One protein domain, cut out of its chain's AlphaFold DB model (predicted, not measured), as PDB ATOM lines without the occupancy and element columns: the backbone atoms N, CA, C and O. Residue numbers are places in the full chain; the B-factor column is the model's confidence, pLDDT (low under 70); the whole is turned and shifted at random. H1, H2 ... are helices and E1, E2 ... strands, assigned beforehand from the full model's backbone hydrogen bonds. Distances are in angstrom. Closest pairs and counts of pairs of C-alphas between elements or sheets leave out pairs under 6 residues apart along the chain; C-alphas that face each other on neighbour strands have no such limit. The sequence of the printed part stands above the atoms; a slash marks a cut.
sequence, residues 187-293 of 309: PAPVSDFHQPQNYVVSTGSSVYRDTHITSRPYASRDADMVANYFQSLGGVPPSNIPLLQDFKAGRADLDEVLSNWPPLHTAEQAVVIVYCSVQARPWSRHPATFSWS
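Overview. This is residues 187 to 293 of the 309 residues of an uncharacterized protein of Nitrospira sp (UniProt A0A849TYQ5). With little regular structure, a small parallel sheet, E2 E1 E3 in order, sits between two helices, H1 over one face and H2 more loosely over the other. The 107 printed residues include E1, H1, E2, H2, E3 along the chain, class mixed, 39 residues in named elements. The whole is only just compact, close to loose, radius of gyration of the C-alphas 15.3 A, spanning 48 by 30 by 23 A.

Arrangement. Inner strand E1, residues 199 to 204, is parallel to E3, residues 272 to 277, N 201 to O 273 being 2.8 A, and to E2, residues 243 to 245, N 204 to O 244 being 2.9 A. H1, residues 219 to 232, runs along E1 at a height over the sheet of 7.9 A; their closest C-alphas, Gly 204 and Ser 220, are 4.0 A apart. H2, residues 251 to 260, is on the opposite face, height 10.0 A. In both helices every O i to N i+4 pair is within hydrogen-bond range. E1, H1, E2 form a strand-helix-strand unit, parallel neighbours with a helix between; E2, H2, E3 form a split one, E1 between its strands; both crossovers are right-handed.

Along the chain. E1 begins at C-alpha 199 (66.778, 85.219, 118.208); E3, 16.7 A long, ends at C-alpha 277 (80.026, 94.242, 111.579). H1 is 20.1 A long.

Size, cuts and confidence. The printed part has no cut. Links E1 to H1 and H2 to E3 are long. Residues 187 to 192, 260 to 270 and 281 to 293 have pLDDT under 70.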
ATOM      1  N   PRO A 187      82.712  74.621 116.373       68.00
ATOM      2  CA  PRO A 187      82.560  73.264 116.866       68.00
ATOM      3  C   PRO A 187      81.292  72.586 116.356       68.00
ATOM      4  O   PRO A 187      80.314  73.248 116.008       68.00
ATOM      5  N   ALA A 188      81.289  71.252 116.396       69.31
ATOM      6  CA  ALA A 188      80.082  70.483 116.129       69.31
ATOM      7  C   ALA A 188      78.947  70.886 117.096       69.31
ATOM      8  O   ALA A 188      79.226  71.166 118.269       69.31
ATOM      9  N   PRO A 189      77.684  70.899 116.628       67.88
ATOM     10  CA  PRO A 189      76.544  71.220 117.471       67.88
ATOM     11  C   PRO A 189      76.427  70.302 118.688       67.88
ATOM     12  O   PRO A 189      76.686  69.100 118.598       67.88
ATOM     13  N   VAL A 190      75.984  70.856 119.814       65.56
ATOM     14  CA  VAL A 190      75.641  70.065 121.002       65.56
ATOM     15  C   VAL A 190      74.198  69.582 120.838       65.56
ATOM     16  O   VAL A 190      73.269  70.364 121.007       65.56
ATOM     17  N   SER A 191      74.015  68.307 120.474       63.44
ATOM     18  CA  SER A 191      72.734  67.743 120.002       63.44
ATOM     19  C   SER A 191      71.525  67.938 120.924       63.44
ATOM     20  O   SER A 191      70.405  67.920 120.429       63.44
ATOM     21  N   ASP A 192      71.737  68.136 122.227       69.38
ATOM     22  CA  ASP A 192      70.655  68.243 123.216       69.38
ATOM     23  C   ASP A 192      70.366  69.689 123.662       69.38
ATOM     24  O   ASP A 192      69.475  69.915 124.482       69.38
ATOM     25  N   PHE A 193      71.089  70.689 123.137       72.81
ATOM     26  CA  PHE A 193      70.880  72.092 123.500       72.81
ATOM     27  C   PHE A 193      70.092  72.851 122.436       72.81
ATOM     28  O   PHE A 193      70.570  73.105 121.330       72.81
ATOM     29  N   HIS A 194      68.896  73.296 122.814       77.75
ATOM     30  CA  HIS A 194      68.032  74.088 121.949       77.75
ATOM     31  C   HIS A 194      67.520  75.338 122.664       77.75
ATOM     32  O   HIS A 194      67.016  75.277 123.784       77.75
ATOM     33  N   GLN A 195      67.591  76.471 121.969       76.94
ATOM     34  CA  GLN A 195      67.068  77.766 122.393       76.94
ATOM     35  C   GLN A 195      66.021  78.259 121.380       76.94
ATOM     36  O   GLN A 195      66.221  79.281 120.719       76.94
ATOM     37  N   PRO A 196      64.879  77.557 121.229       81.38
ATOM     38  CA  PRO A 196      63.897  77.854 120.184       81.38
ATOM     39  C   PRO A 196      63.196  79.208 120.365       81.38
ATOM     40  O   PRO A 196      62.512  79.671 119.457       81.38
ATOM     41  N   GLN A 197      63.342  79.833 121.537       77.62
ATOM     42  CA  GLN A 197      62.755  81.134 121.859       77.62
ATOM     43  C   GLN A 197      63.745  82.297 121.739       77.62
ATOM     44  O   GLN A 197      63.330  83.442 121.898       77.62
ATOM     45  N   ASN A 198      65.027  82.035 121.466       81.38
ATOM     46  CA  ASN A 198      66.025  83.088 121.293       81.38
ATOM     47  C   ASN A 198      66.193  83.430 119.813       81.38
ATOM     48  O   ASN A 198      65.961  82.590 118.940       81.38
ATOM     49  N   TYR A 199      66.602  84.669 119.550       85.06
ATOM     50  CA  TYR A 199      66.778  85.219 118.208       85.06
ATOM     51  C   TYR A 199      68.131  85.900 118.087       85.06
ATOM     52  O   TYR A 199      68.577  86.576 119.017       85.06
ATOM     53  N   VAL A 200      68.759  85.756 116.922       88.81
ATOM     54  CA  VAL A 200      70.056  86.371 116.626       88.81
ATOM     55  C   VAL A 200      69.975  87.079 115.286       88.81
ATOM     56  O   VAL A 200      69.851  86.440 114.252       88.81
ATOM     57  N   VAL A 201      70.074  88.402 115.283       91.25
ATOM     58  CA  VAL A 201      70.233  89.171 114.047       91.25
ATOM     59  C   VAL A 201      71.721  89.358 113.813       91.25
ATOM     60  O   VAL A 201      72.372  90.067 114.579       91.25
ATOM     61  N   SER A 202      72.261  88.725 112.773       93.94
ATOM     62  CA  SER A 202      73.674  88.854 112.419       93.94
ATOM     63  C   SER A 202      73.814  89.633 111.118       93.94
ATOM     64  O   SER A 202      73.314  89.205 110.077       93.94
ATOM     65  N   THR A 203      74.473  90.792 111.166       93.50
ATOM     66  CA  THR A 203      74.639  91.663 109.999       93.50
ATOM     67  C   THR A 203      76.095  92.031 109.738       93.50
ATOM     68  O   THR A 203      76.823  92.427 110.649       93.50
ATOM     69  N   GLY A 204      76.522  91.939 108.476       93.12
ATOM     70  CA  GLY A 204      77.905  92.172 108.064       93.12
ATOM     71  C   GLY A 204      78.034  92.756 106.659       93.12
ATOM     72  O   GLY A 204      77.678  92.102 105.681       93.12
ATOM     73  N   SER A 205      78.585  93.964 106.530       91.12
ATOM     74  CA  SER A 205      78.732  94.643 105.230       91.12
ATOM     75  C   SER A 205      80.201  94.865 104.893       91.12
ATOM     76  O   SER A 205      80.846  95.768 105.440       91.12
ATOM     77  N   SER A 206      80.727  94.045 103.980       89.69
ATOM     78  CA  SER A 206      82.095  94.179 103.478       89.69
ATOM     79  C   SER A 206      82.163  95.115 102.287       89.69
ATOM     80  O   SER A 206      83.102  95.903 102.146       89.69
ATOM     81  N   VAL A 207      81.143  95.057 101.439       88.25
ATOM     82  CA  VAL A 207      80.957  95.971 100.318       88.25
ATOM     83  C   VAL A 207      79.705  96.809 100.528       88.25
ATOM     84  O   VAL A 207      78.757  96.397 101.194       88.25
ATOM     85  N   TYR A 208      79.713  98.011  99.960       83.12
ATOM     86  CA  TYR A 208      78.628  98.979 100.079       83.12
ATOM     87  C   TYR A 208      78.144  99.372  98.688       83.12
ATOM     88  O   TYR A 208      78.917  99.395  97.732       83.12
ATOM     89  N   ARG A 209      76.846  99.678  98.565       82.94
ATOM     90  CA  ARG A 209      76.263 100.154  97.296       82.94
ATOM     91  C   ARG A 209      76.820 101.517  96.889       82.94
ATOM     92  O   ARG A 209      76.983 101.785  95.706       82.94
ATOM     93  N   ASP A 210      77.074 102.371  97.876       81.38
ATOM     94  CA  ASP A 210      77.755 103.642  97.675       81.38
ATOM     95  C   ASP A 210      79.253 103.367  97.505       81.38
ATOM     96  O   ASP A 210      79.944 102.986  98.452       81.38
ATOM     97  N   THR A 211      79.740 103.538  96.279       78.81
ATOM     98  CA  THR A 211      81.131 103.272  95.895       78.81
ATOM     99  C   THR A 211      82.123 104.259  96.511       78.81
ATOM    100  O   THR A 211      83.325 104.005  96.474       78.81
ATOM    101  N   HIS A 212      81.650 105.353  97.120       79.88
ATOM    102  CA  HIS A 212      82.478 106.264  97.913       79.88
ATOM    103  C   HIS A 212      82.721 105.761  99.343       79.88
ATOM    104  O   HIS A 212      83.470 106.382 100.104       79.88
ATOM    105  N   ILE A 213      82.083 104.660  99.745       76.94
ATOM    106  CA  ILE A 213      82.338 104.003 101.023       76.94
ATOM    107  C   ILE A 213      83.414 102.939 100.812       76.94
ATOM    108  O   ILE A 213      83.238 101.993 100.043       76.94
ATOM    109  N   THR A 214      84.541 103.096 101.508       81.88
ATOM    110  CA  THR A 214      85.641 102.130 101.460       81.88
ATOM    111  C   THR A 214      85.162 100.758 101.921       81.88
ATOM    112  O   THR A 214      84.551 100.628 102.981       81.88
ATOM    113  N   SER A 215      85.475  99.727 101.136       82.25
ATOM    114  CA  SER A 215      85.209  98.343 101.526       82.25
ATOM    115  C   SER A 215      85.880  98.012 102.861       82.25
ATOM    116  O   SER A 215      87.020  98.407 103.118       82.25
ATOM    117  N   ARG A 216      85.170  97.259 103.701       80.38
ATOM    118  CA  ARG A 216      85.688  96.701 104.948       80.38
ATOM    119  C   ARG A 216      85.812  95.188 104.777       80.38
ATOM    120  O   ARG A 216      84.802  94.504 104.887       80.38
ATOM    121  N   PRO A 217      86.997  94.635 104.490       83.56
ATOM    122  CA  PRO A 217      87.116  93.198 104.283       83.56
ATOM    123  C   PRO A 217      86.663  92.427 105.534       83.56
ATOM    124  O   PRO A 217      86.749  92.937 106.652       83.56
ATOM    125  N   TYR A 218      86.178  91.202 105.320       88.69
ATOM    126  CA  TYR A 218      85.764  90.228 106.343       88.69
ATOM    127  C   TYR A 218      84.465  90.512 107.097       88.69
ATOM    128  O   TYR A 218      83.899  89.572 107.630       88.69
ATOM    129  N   ALA A 219      83.904  91.719 107.046       90.25
ATOM    130  CA  ALA A 219      82.698  92.067 107.802       90.25
ATOM    131  C   ALA A 219      81.510  91.100 107.592       90.25
ATOM    132  O   ALA A 219      80.802  90.738 108.528       90.25
ATOM    133  N   SER A 220      81.307  90.647 106.358       91.88
ATOM    134  CA  SER A 220      80.266  89.675 105.999       91.88
ATOM    135  C   SER A 220      80.612  88.269 106.471       91.88
ATOM    136  O   SER A 220      79.728  87.547 106.924       91.88
ATOM    137  N   ARG A 221      81.896  87.900 106.406       90.94
ATOM    138  CA  ARG A 221      82.401  86.625 106.925       90.94
ATOM    139  C   ARG A 221      82.278  86.565 108.448       90.94
ATOM    140  O   ARG A 221      81.886  85.527 108.960       90.94
ATOM    141  N   ASP A 222      82.524  87.671 109.150       89.31
ATOM    142  CA  ASP A 222      82.344  87.752 110.600       89.31
ATOM    143  C   ASP A 222      80.876  87.500 110.978       89.31
ATOM    144  O   ASP A 222      80.584  86.711 111.871       89.31
ATOM    145  N   ALA A 223      79.935  88.125 110.259       92.81
ATOM    146  CA  ALA A 223      78.507  87.932 110.508       92.81
ATOM    147  C   ALA A 223      78.051  86.486 110.250       92.81
ATOM    148  O   ALA A 223      77.261  85.945 111.028       92.81
ATOM    149  N   ASP A 224      78.567  85.845 109.200       93.62
ATOM    150  CA  ASP A 224      78.314  84.424 108.931       93.62
ATOM    151  C   ASP A 224      78.886  83.530 110.037       93.62
ATOM    152  O   ASP A 224      78.202  82.648 110.553       93.62
ATOM    153  N   MET A 225      80.118  83.800 110.474       89.06
ATOM    154  CA  MET A 225      80.751  83.060 111.562       89.06
ATOM    155  C   MET A 225      79.935  83.161 112.855       89.06
ATOM    156  O   MET A 225      79.638  82.138 113.467       89.06
ATOM    157  N   VAL A 226      79.503  84.367 113.236       89.75
ATOM    158  CA  VAL A 226      78.670  84.580 114.428       89.75
ATOM    159  C   VAL A 226      77.322  83.864 114.310       89.75
ATOM    160  O   VAL A 226      76.889  83.225 115.269       89.75
ATOM    161  N   ALA A 227      76.672  83.909 113.143       91.75
ATOM    162  CA  ALA A 227      75.412  83.201 112.915       91.75
ATOM    163  C   ALA A 227      75.572  81.685 113.121       91.75
ATOM    164  O   ALA A 227      74.832  81.075 113.895       91.75
ATOM    165  N   ASN A 228      76.590  81.094 112.497       90.00
ATOM    166  CA  ASN A 228      76.889  79.668 112.619       90.00
ATOM    167  C   ASN A 228      77.310  79.280 114.048       90.00
ATOM    168  O   ASN A 228      77.018  78.178 114.509       90.00
ATOM    169  N   TYR A 229      77.955  80.186 114.780       86.75
ATOM    170  CA  TYR A 229      78.348  79.963 116.167       86.75
ATOM    171  C   TYR A 229      77.132  79.879 117.101       86.75
ATOM    172  O   TYR A 229      77.003  78.926 117.875       86.75
ATOM    173  N   PHE A 230      76.177  80.805 116.964       86.75
ATOM    174  CA  PHE A 230      74.911  80.749 117.702       86.75
ATOM    175  C   PHE A 230      74.013  79.584 117.276       86.75
ATOM    176  O   PHE A 230      73.255  79.074 118.100       86.75
ATOM    177  N   GLN A 231      74.116  79.127 116.028       88.06
ATOM    178  CA  GLN A 231      73.432  77.918 115.585       88.06
ATOM    179  C   GLN A 231      74.023  76.662 116.238       88.06
ATOM    180  O   GLN A 231      73.289  75.877 116.837       88.06
ATOM    181  N   SER A 232      75.340  76.462 116.132       82.44
ATOM    182  CA  SER A 232      76.000  75.233 116.585       82.44
ATOM    183  C   SER A 232      76.100  75.152 118.104       82.44
ATOM    184  O   SER A 232      75.715  74.150 118.703       82.44
ATOM    185  N   LEU A 233      76.615  76.202 118.743       77.00
ATOM    186  CA  LEU A 233      76.847  76.201 120.185       77.00
ATOM    187  C   LEU A 233      75.728  76.894 120.961       77.00
ATOM    188  O   LEU A 233      75.398  76.476 122.066       77.00
ATOM    189  N   GLY A 234      75.139  77.948 120.392       79.19
ATOM    190  CA  GLY A 234      74.037  78.683 121.023       79.19
ATOM    191  C   GLY A 234      72.679  77.973 120.938       79.19
ATOM    192  O   GLY A 234      71.720  78.436 121.555       79.19
ATOM    193  N   GLY A 235      72.574  76.867 120.188       82.44
ATOM    194  CA  GLY A 235      71.346  76.078 120.049       82.44
ATOM    195  C   GLY A 235      70.178  76.843 119.420       82.44
ATOM    196  O   GLY A 235      69.027  76.413 119.533       82.44
ATOM    197  N   VAL A 236      70.440  77.998 118.800       86.38
ATOM    198  CA  VAL A 236      69.412  78.829 118.172       86.38
ATOM    199  C   VAL A 236      69.047  78.193 116.828       86.38
ATOM    200  O   VAL A 236      69.938  77.929 116.017       86.38
ATOM    201  N   PRO A 237      67.763  77.908 116.554       88.31
ATOM    202  CA  PRO A 237      67.392  77.285 115.291       88.31
ATOM    203  C   PRO A 237      67.689  78.241 114.123       88.31
ATOM    204  O   PRO A 237      67.496  79.447 114.275       88.31
ATOM    205  N   PRO A 238      68.072  77.740 112.932       88.75
ATOM    206  CA  PRO A 238      68.390  78.590 111.777       88.75
ATOM    207  C   PRO A 238      67.254  79.544 111.391       88.75
ATOM    208  O   PRO A 238      67.492  80.663 110.949       88.75
ATOM    209  N   SER A 239      66.005  79.124 111.615       88.94
ATOM    210  CA  SER A 239      64.812  79.948 111.406       88.94
ATOM    211  C   SER A 239      64.762  81.195 112.290       88.94
ATOM    212  O   SER A 239      63.975  82.083 112.003       88.94
ATOM    213  N   ASN A 240      65.562  81.271 113.353       89.19
ATOM    214  CA  ASN A 240      65.621  82.403 114.275       89.19
ATOM    215  C   ASN A 240      66.900  83.243 114.093       89.19
ATOM    216  O   ASN A 240      67.147  84.143 114.902       89.19
ATOM    217  N   ILE A 241      67.702  82.962 113.054       91.31
ATOM    218  CA  ILE A 241      68.968  83.649 112.774       91.31
ATOM    219  C   ILE A 241      68.930  84.322 111.395       91.31
ATOM    220  O   ILE A 241      69.482  83.796 110.425       91.31
ATOM    221  N   PRO A 242      68.270  85.482 111.248       91.88
ATOM    222  CA  PRO A 242      68.407  86.274 110.034       91.88
ATOM    223  C   PRO A 242      69.863  86.745 109.858       91.88
ATOM    224  O   PRO A 242      70.382  87.532 110.653       91.88
ATOM    225  N   LEU A 243      70.503  86.260 108.788       94.19
ATOM    226  CA  LEU A 243      71.840  86.658 108.348       94.19
ATOM    227  C   LEU A 243      71.733  87.665 107.196       94.19
ATOM    228  O   LEU A 243      71.276  87.334 106.100       94.19
ATOM    229  N   LEU A 244      72.180  88.896 107.441       93.12
ATOM    230  CA  LEU A 244      72.179  89.982 106.465       93.12
ATOM    231  C   LEU A 244      73.615  90.318 106.058       93.12
ATOM    232  O   LEU A 244      74.427  90.735 106.880       93.12
ATOM    233  N   GLN A 245      73.940  90.152 104.778       93.88
ATOM    234  CA  GLN A 245      75.289  90.398 104.268       93.88
ATOM    235  C   GLN A 245      75.292  91.399 103.118       93.88
ATOM    236  O   GLN A 245      74.441  91.349 102.225       93.88
ATOM    237  N   ASP A 246      76.283  92.289 103.128       90.62
ATOM    238  CA  ASP A 246      76.579  93.230 102.046       90.62
ATOM    239  C   ASP A 246      75.334  94.000 101.578       90.62
ATOM    240  O   ASP A 246      74.710  94.744 102.330       90.62
ATOM    241  N   PHE A 247      74.923  93.806 100.326       86.31
ATOM    242  CA  PHE A 247      73.797  94.510  99.725       86.31
ATOM    243  C   PHE A 247      72.431  94.151 100.320       86.31
ATOM    244  O   PHE A 247      71.470  94.864 100.013       86.31
ATOM    245  N   LYS A 248      72.360  93.078 101.120       85.38
ATOM    246  CA  LYS A 248      71.203  92.668 101.929       85.38
ATOM    247  C   LYS A 248      71.306  93.122 103.391       85.38
ATOM    248  O   LYS A 248      70.406  92.853 104.167       85.38
ATOM    249  N   ALA A 249      72.388  93.794 103.781       84.81
ATOM    250  CA  ALA A 249      72.518  94.490 105.063       84.81
ATOM    251  C   ALA A 249      72.109  95.972 104.937       84.81
ATOM    252  O   ALA A 249      72.672  96.856 105.588       84.81
ATOM    253  N   GLY A 250      71.163  96.265 104.035       81.88
ATOM    254  CA  GLY A 250      70.657  97.609 103.807       81.88
ATOM    255  C   GLY A 250      69.696  98.053 104.905       81.88
ATOM    256  O   GLY A 250      69.202  97.260 105.701       81.88
ATOM    257  N   ARG A 251      69.387  99.353 104.929       81.25
ATOM    258  CA  ARG A 251      68.440  99.914 105.900       81.25
ATOM    259  C   ARG A 251      67.058  99.269 105.806       81.25
ATOM    260  O   ARG A 251      66.480  98.978 106.837       81.25
ATOM    261  N   ALA A 252      66.546  99.047 104.595       83.62
ATOM    262  CA  ALA A 252      65.240  98.419 104.410       83.62
ATOM    263  C   ALA A 252      65.221  96.981 104.957       83.62
ATOM    264  O   ALA A 252      64.294  96.628 105.676       83.62
ATOM    265  N   ASP A 253      66.273  96.203 104.681       86.38
ATOM    266  CA  ASP A 253      66.409  94.828 105.171       86.38
ATOM    267  C   ASP A 253      66.521  94.791 106.707       86.38
ATOM    268  O   ASP A 253      65.877  93.982 107.373       86.38
ATOM    269  N   LEU A 254      67.300  95.707 107.295       82.12
ATOM    270  CA  LEU A 254      67.426  95.846 108.749       82.12
ATOM    271  C   LEU A 254      66.134  96.332 109.404       82.12
ATOM    272  O   LEU A 254      65.765  95.813 110.451       82.12
ATOM    273  N   ASP A 255      65.443  97.309 108.815       84.25
ATOM    274  CA  ASP A 255      64.167  97.812 109.329       84.25
ATOM    275  C   ASP A 255      63.119  96.688 109.309       84.25
ATOM    276  O   ASP A 255      62.380  96.526 110.281       84.25
ATOM    277  N   GLU A 256      63.104  95.855 108.265       83.25
ATOM    278  CA  GLU A 256      62.266  94.656 108.188       83.25
ATOM    279  C   GLU A 256      62.627  93.642 109.288       83.25
ATOM    280  O   GLU A 256      61.759  93.229 110.064       83.25
ATOM    281  N   VAL A 257      63.908  93.295 109.427       84.38
ATOM    282  CA  VAL A 257      64.381  92.296 110.398       84.38
ATOM    283  C   VAL A 257      64.366  92.787 111.847       84.38
ATOM    284  O   VAL A 257      64.296  91.975 112.756       84.38
ATOM    285  N   LEU A 258      64.427  94.085 112.130       80.25
ATOM    286  CA  LEU A 258      64.397  94.590 113.510       80.25
ATOM    287  C   LEU A 258      63.000  95.035 113.935       80.25
ATOM    288  O   LEU A 258      62.649  94.892 115.105       80.25
ATOM    289  N   SER A 259      62.193  95.553 113.009       75.94
ATOM    290  CA  SER A 259      60.866  96.087 113.340       75.94
ATOM    291  C   SER A 259      59.753  95.076 113.118       75.94
ATOM    292  O   SER A 259      58.805  95.061 113.895       75.94
ATOM    293  N   ASN A 260      59.848  94.228 112.090       67.75
ATOM    294  CA  ASN A 260      58.749  93.337 111.707       67.75
ATOM    295  C   ASN A 260      58.993  91.882 112.111       67.75
ATOM    296  O   ASN A 260      58.034  91.147 112.321       67.75
ATOM    297  N   TRP A 261      60.248  91.468 112.272       66.62
ATOM    298  CA  TRP A 261      60.580  90.079 112.588       66.62
ATOM    299  C   TRP A 261      60.491  89.719 114.093       66.62
ATOM    300  O   TRP A 261      59.813  88.743 114.423       66.62
ATOM    301  N   PRO A 262      61.049  90.496 115.050       58.84
ATOM    302  CA  PRO A 262      60.946  90.199 116.480       58.84
ATOM    303  C   PRO A 262      59.517  90.192 117.051       58.84
ATOM    304  O   PRO A 262      59.252  89.362 117.930       58.84
ATOM    305  N   PRO A 263      58.576  91.065 116.618       53.00
ATOM    306  CA  PRO A 263      57.255  91.107 117.239       53.00
ATOM    307  C   PRO A 263      56.314  89.962 116.837       53.00
ATOM    308  O   PRO A 263      55.223  89.891 117.398       53.00
ATOM    309  N   LEU A 264      56.698  89.044 115.937       51.03
ATOM    310  CA  LEU A 264      55.854  87.886 115.604       51.03
ATOM    311  C   LEU A 264      56.122  86.622 116.438       51.03
ATOM    312  O   LEU A 264      55.262  85.740 116.460       51.03
ATOM    313  N   HIS A 265      57.243  86.523 117.165       51.12
ATOM    314  CA  HIS A 265      57.632  85.257 117.809       51.12
ATOM    315  C   HIS A 265      58.268  85.376 119.208       51.12
ATOM    316  O   HIS A 265      58.800  84.401 119.749       51.12
ATOM    317  N   THR A 266      58.221  86.549 119.835       53.31
ATOM    318  CA  THR A 266      58.816  86.751 121.162       53.31
ATOM    319  C   THR A 266      57.903  86.192 122.259       53.31
ATOM    320  O   THR A 266      56.958  86.835 122.714       53.31
ATOM    321  N   ALA A 267      58.196  84.966 122.707       57.66
ATOM    322  CA  ALA A 267      57.739  84.486 124.008       57.66
ATOM    323  C   ALA A 267      58.178  85.484 125.099       57.66
ATOM    324  O   ALA A 267      59.188  86.168 124.944       57.66
ATOM    325  N   GLU A 268      57.452  85.574 126.215       55.69
ATOM    326  CA  GLU A 268      57.659  86.608 127.250       55.69
ATOM    327  C   GLU A 268      59.072  86.644 127.886       55.69
ATOM    328  O   GLU A 268      59.366  87.550 128.664       55.69
ATOM    329  N   GLN A 269      59.937  85.672 127.577       58.78
ATOM    330  CA  GLN A 269      61.316  85.542 128.066       58.78
ATOM    331  C   GLN A 269      62.366  85.440 126.942       58.78
ATOM    332  O   GLN A 269      63.526  85.148 127.214       58.78
ATOM    333  N   ALA A 270      61.977  85.684 125.688       66.88
ATOM    334  CA  ALA A 270      62.869  85.607 124.537       66.88
ATOM    335  C   ALA A 270      64.007  86.642 124.613       66.88
ATOM    336  O   ALA A 270      63.772  87.829 124.860       66.88
ATOM    337  N   VAL A 271      65.238  86.198 124.346       73.44
ATOM    338  CA  VAL A 271      66.402  87.078 124.184       73.44
ATOM    339  C   VAL A 271      66.619  87.355 122.697       73.44
ATOM    340  O   VAL A 271      66.632  86.432 121.884       73.44
ATOM    341  N   VAL A 272      66.806  88.631 122.350       79.88
ATOM    342  CA  VAL A 272      67.208  89.061 121.005       79.88
ATOM    343  C   VAL A 272      68.636  89.587 121.075       79.88
ATOM    344  O   VAL A 272      68.902  90.585 121.750       79.88
ATOM    345  N   ILE A 273      69.545  88.910 120.382       83.00
ATOM    346  CA  ILE A 273      70.950  89.292 120.240       83.00
ATOM    347  C   ILE A 273      71.113  89.946 118.871       83.00
ATOM    348  O   ILE A 273      70.630  89.422 117.869       83.00
ATOM    349  N   VAL A 274      71.788  91.092 118.818       87.94
ATOM    350  CA  VAL A 274      72.085  91.786 117.562       87.94
ATOM    351  C   VAL A 274      73.595  91.928 117.432       87.94
ATOM    352  O   VAL A 274      74.229  92.601 118.244       87.94
ATOM    353  N   TYR A 275      74.159  91.287 116.412       90.62
ATOM    354  CA  TYR A 275      75.562  91.397 116.034       90.62
ATOM    355  C   TYR A 275      75.689  92.232 114.763       90.62
ATOM    356  O   TYR A 275      75.044  91.931 113.758       90.62
ATOM    357  N   CYS A 276      76.560  93.244 114.788       88.94
ATOM    358  CA  CYS A 276      76.791  94.110 113.641       88.94
ATOM    359  C   CYS A 276      78.283  94.299 113.349       88.94
ATOM    360  O   CYS A 276      79.020  94.839 114.172       88.94
ATOM    361  N   SER A 277      78.694  93.971 112.124       90.31
ATOM    362  CA  SER A 277      80.026  94.242 111.579       90.31
ATOM    363  C   SER A 277      79.893  95.172 110.368       90.31
ATOM    364  O   SER A 277      79.708  94.730 109.237       90.31
ATOM    365  N   VAL A 278      79.915  96.493 110.580       83.06
ATOM    366  CA  VAL A 278      79.832  97.485 109.485       83.06
ATOM    367  C   VAL A 278      80.674  98.729 109.788       83.06
ATOM    368  O   VAL A 278      81.168  98.916 110.899       83.06
ATOM    369  N   GLN A 279      80.813  99.619 108.807       79.44
ATOM    370  CA  GLN A 279      81.411 100.935 108.993       79.44
ATOM    371  C   GLN A 279      80.435 101.925 109.654       79.44
ATOM    372  O   GLN A 279      79.405 102.282 109.082       79.44
ATOM    373  N   ALA A 280      80.792 102.429 110.836       72.25
ATOM    374  CA  ALA A 280      80.071 103.517 111.490       72.25
ATOM    375  C   ALA A 280      80.559 104.885 110.981       72.25
ATOM    376  O   ALA A 280      81.750 105.066 110.709       72.25
ATOM    377  N   ARG A 281      79.656 105.868 110.885       67.88
ATOM    378  CA  ARG A 281      80.025 107.267 110.619       67.88
ATOM    379  C   ARG A 281      79.519 108.190 111.734       67.88
ATOM    380  O   ARG A 281      78.394 108.006 112.207       67.88
ATOM    381  N   PRO A 282      80.321 109.187 112.148       53.16
ATOM    382  CA  PRO A 282      79.870 110.205 113.088       53.16
ATOM    383  C   PRO A 282      78.698 110.992 112.499       53.16
ATOM    384  O   PRO A 282      78.729 111.380 111.327       53.16
ATOM    385  N   TRP A 283      77.667 111.249 113.301       44.69
ATOM    386  CA  TRP A 283      76.555 112.095 112.884       44.69
ATOM    387  C   TRP A 283      76.972 113.571 112.871       44.69
ATOM    388  O   TRP A 283      77.414 114.120 113.880       44.69
ATOM    389  N   SER A 284      76.801 114.256 111.739       55.41
ATOM    390  CA  SER A 284      77.337 115.609 111.519       55.41
ATOM    391  C   SER A 284      76.636 116.738 112.292       55.41
ATOM    392  O   SER A 284      77.109 117.870 112.245       55.41
ATOM    393  N   ARG A 285      75.547 116.472 113.032       51.91
ATOM    394  CA  ARG A 285      74.904 117.486 113.900       51.91
ATOM    395  C   ARG A 285      75.163 117.324 115.395       51.91
ATOM    396  O   ARG A 285      74.895 118.269 116.127       51.91
ATOM    397  N   HIS A 286      75.707 116.192 115.848       44.41
ATOM    398  CA  HIS A 286      76.006 115.952 117.262       44.41
ATOM    399  C   HIS A 286      77.207 114.997 117.386       44.41
ATOM    400  O   HIS A 286      77.063 113.811 117.096       44.41
ATOM    401  N   PRO A 287      78.386 115.460 117.845       41.09
ATOM    402  CA  PRO A 287      79.618 114.659 117.843       41.09
ATOM    403  C   PRO A 287      79.606 113.445 118.795       41.09
ATOM    404  O   PRO A 287      80.571 112.689 118.815       41.09
ATOM    405  N   ALA A 288      78.531 113.238 119.565       35.91
ATOM    406  CA  ALA A 288      78.371 112.135 120.515       35.91
ATOM    407  C   ALA A 288      77.367 111.052 120.064       35.91
ATOM    408  O   ALA A 288      77.056 110.151 120.837       35.91
ATOM    409  N   THR A 289      76.826 111.130 118.843       33.84
ATOM    410  CA  THR A 289      75.886 110.127 118.309       33.84
ATOM    411  C   THR A 289      76.430 109.507 117.024       33.84
ATOM    412  O   THR A 289      76.755 110.199 116.060       33.84
ATOM    413  N   PHE A 290      76.531 108.179 117.004       36.75
ATOM    414  CA  PHE A 290      76.829 107.414 115.796       36.75
ATOM    415  C   PHE A 290      75.523 107.119 115.060       36.75
ATOM    416  O   PHE A 290      74.566 106.639 115.666       36.75
ATOM    417  N   SER A 291      75.477 107.401 113.756       37.44
ATOM    418  CA  SER A 291      74.349 107.001 112.913       37.44
ATOM    419  C   SER A 291      74.788 105.919 111.940       37.44
ATOM    420  O   SER A 291      75.854 106.010 111.326       37.44
ATOM    421  N   TRP A 292      73.912 104.946 111.747       36.06
ATOM    422  CA  TRP A 292      74.028 103.941 110.710       36.06
ATOM    423  C   TRP A 292      73.381 104.517 109.448       36.06
ATOM    424  O   TRP A 292      72.178 104.760 109.423       36.06
ATOM    425  N   SER A 293      74.178 104.808 108.423       37.53
ATOM    426  CA  SER A 293      73.675 105.265 107.122       37.53
ATOM    427  C   SER A 293      74.343 104.466 106.006       37.53
ATOM    428  O   SER A 293      75.474 104.785 105.639       37.53
TER     429      SER A 293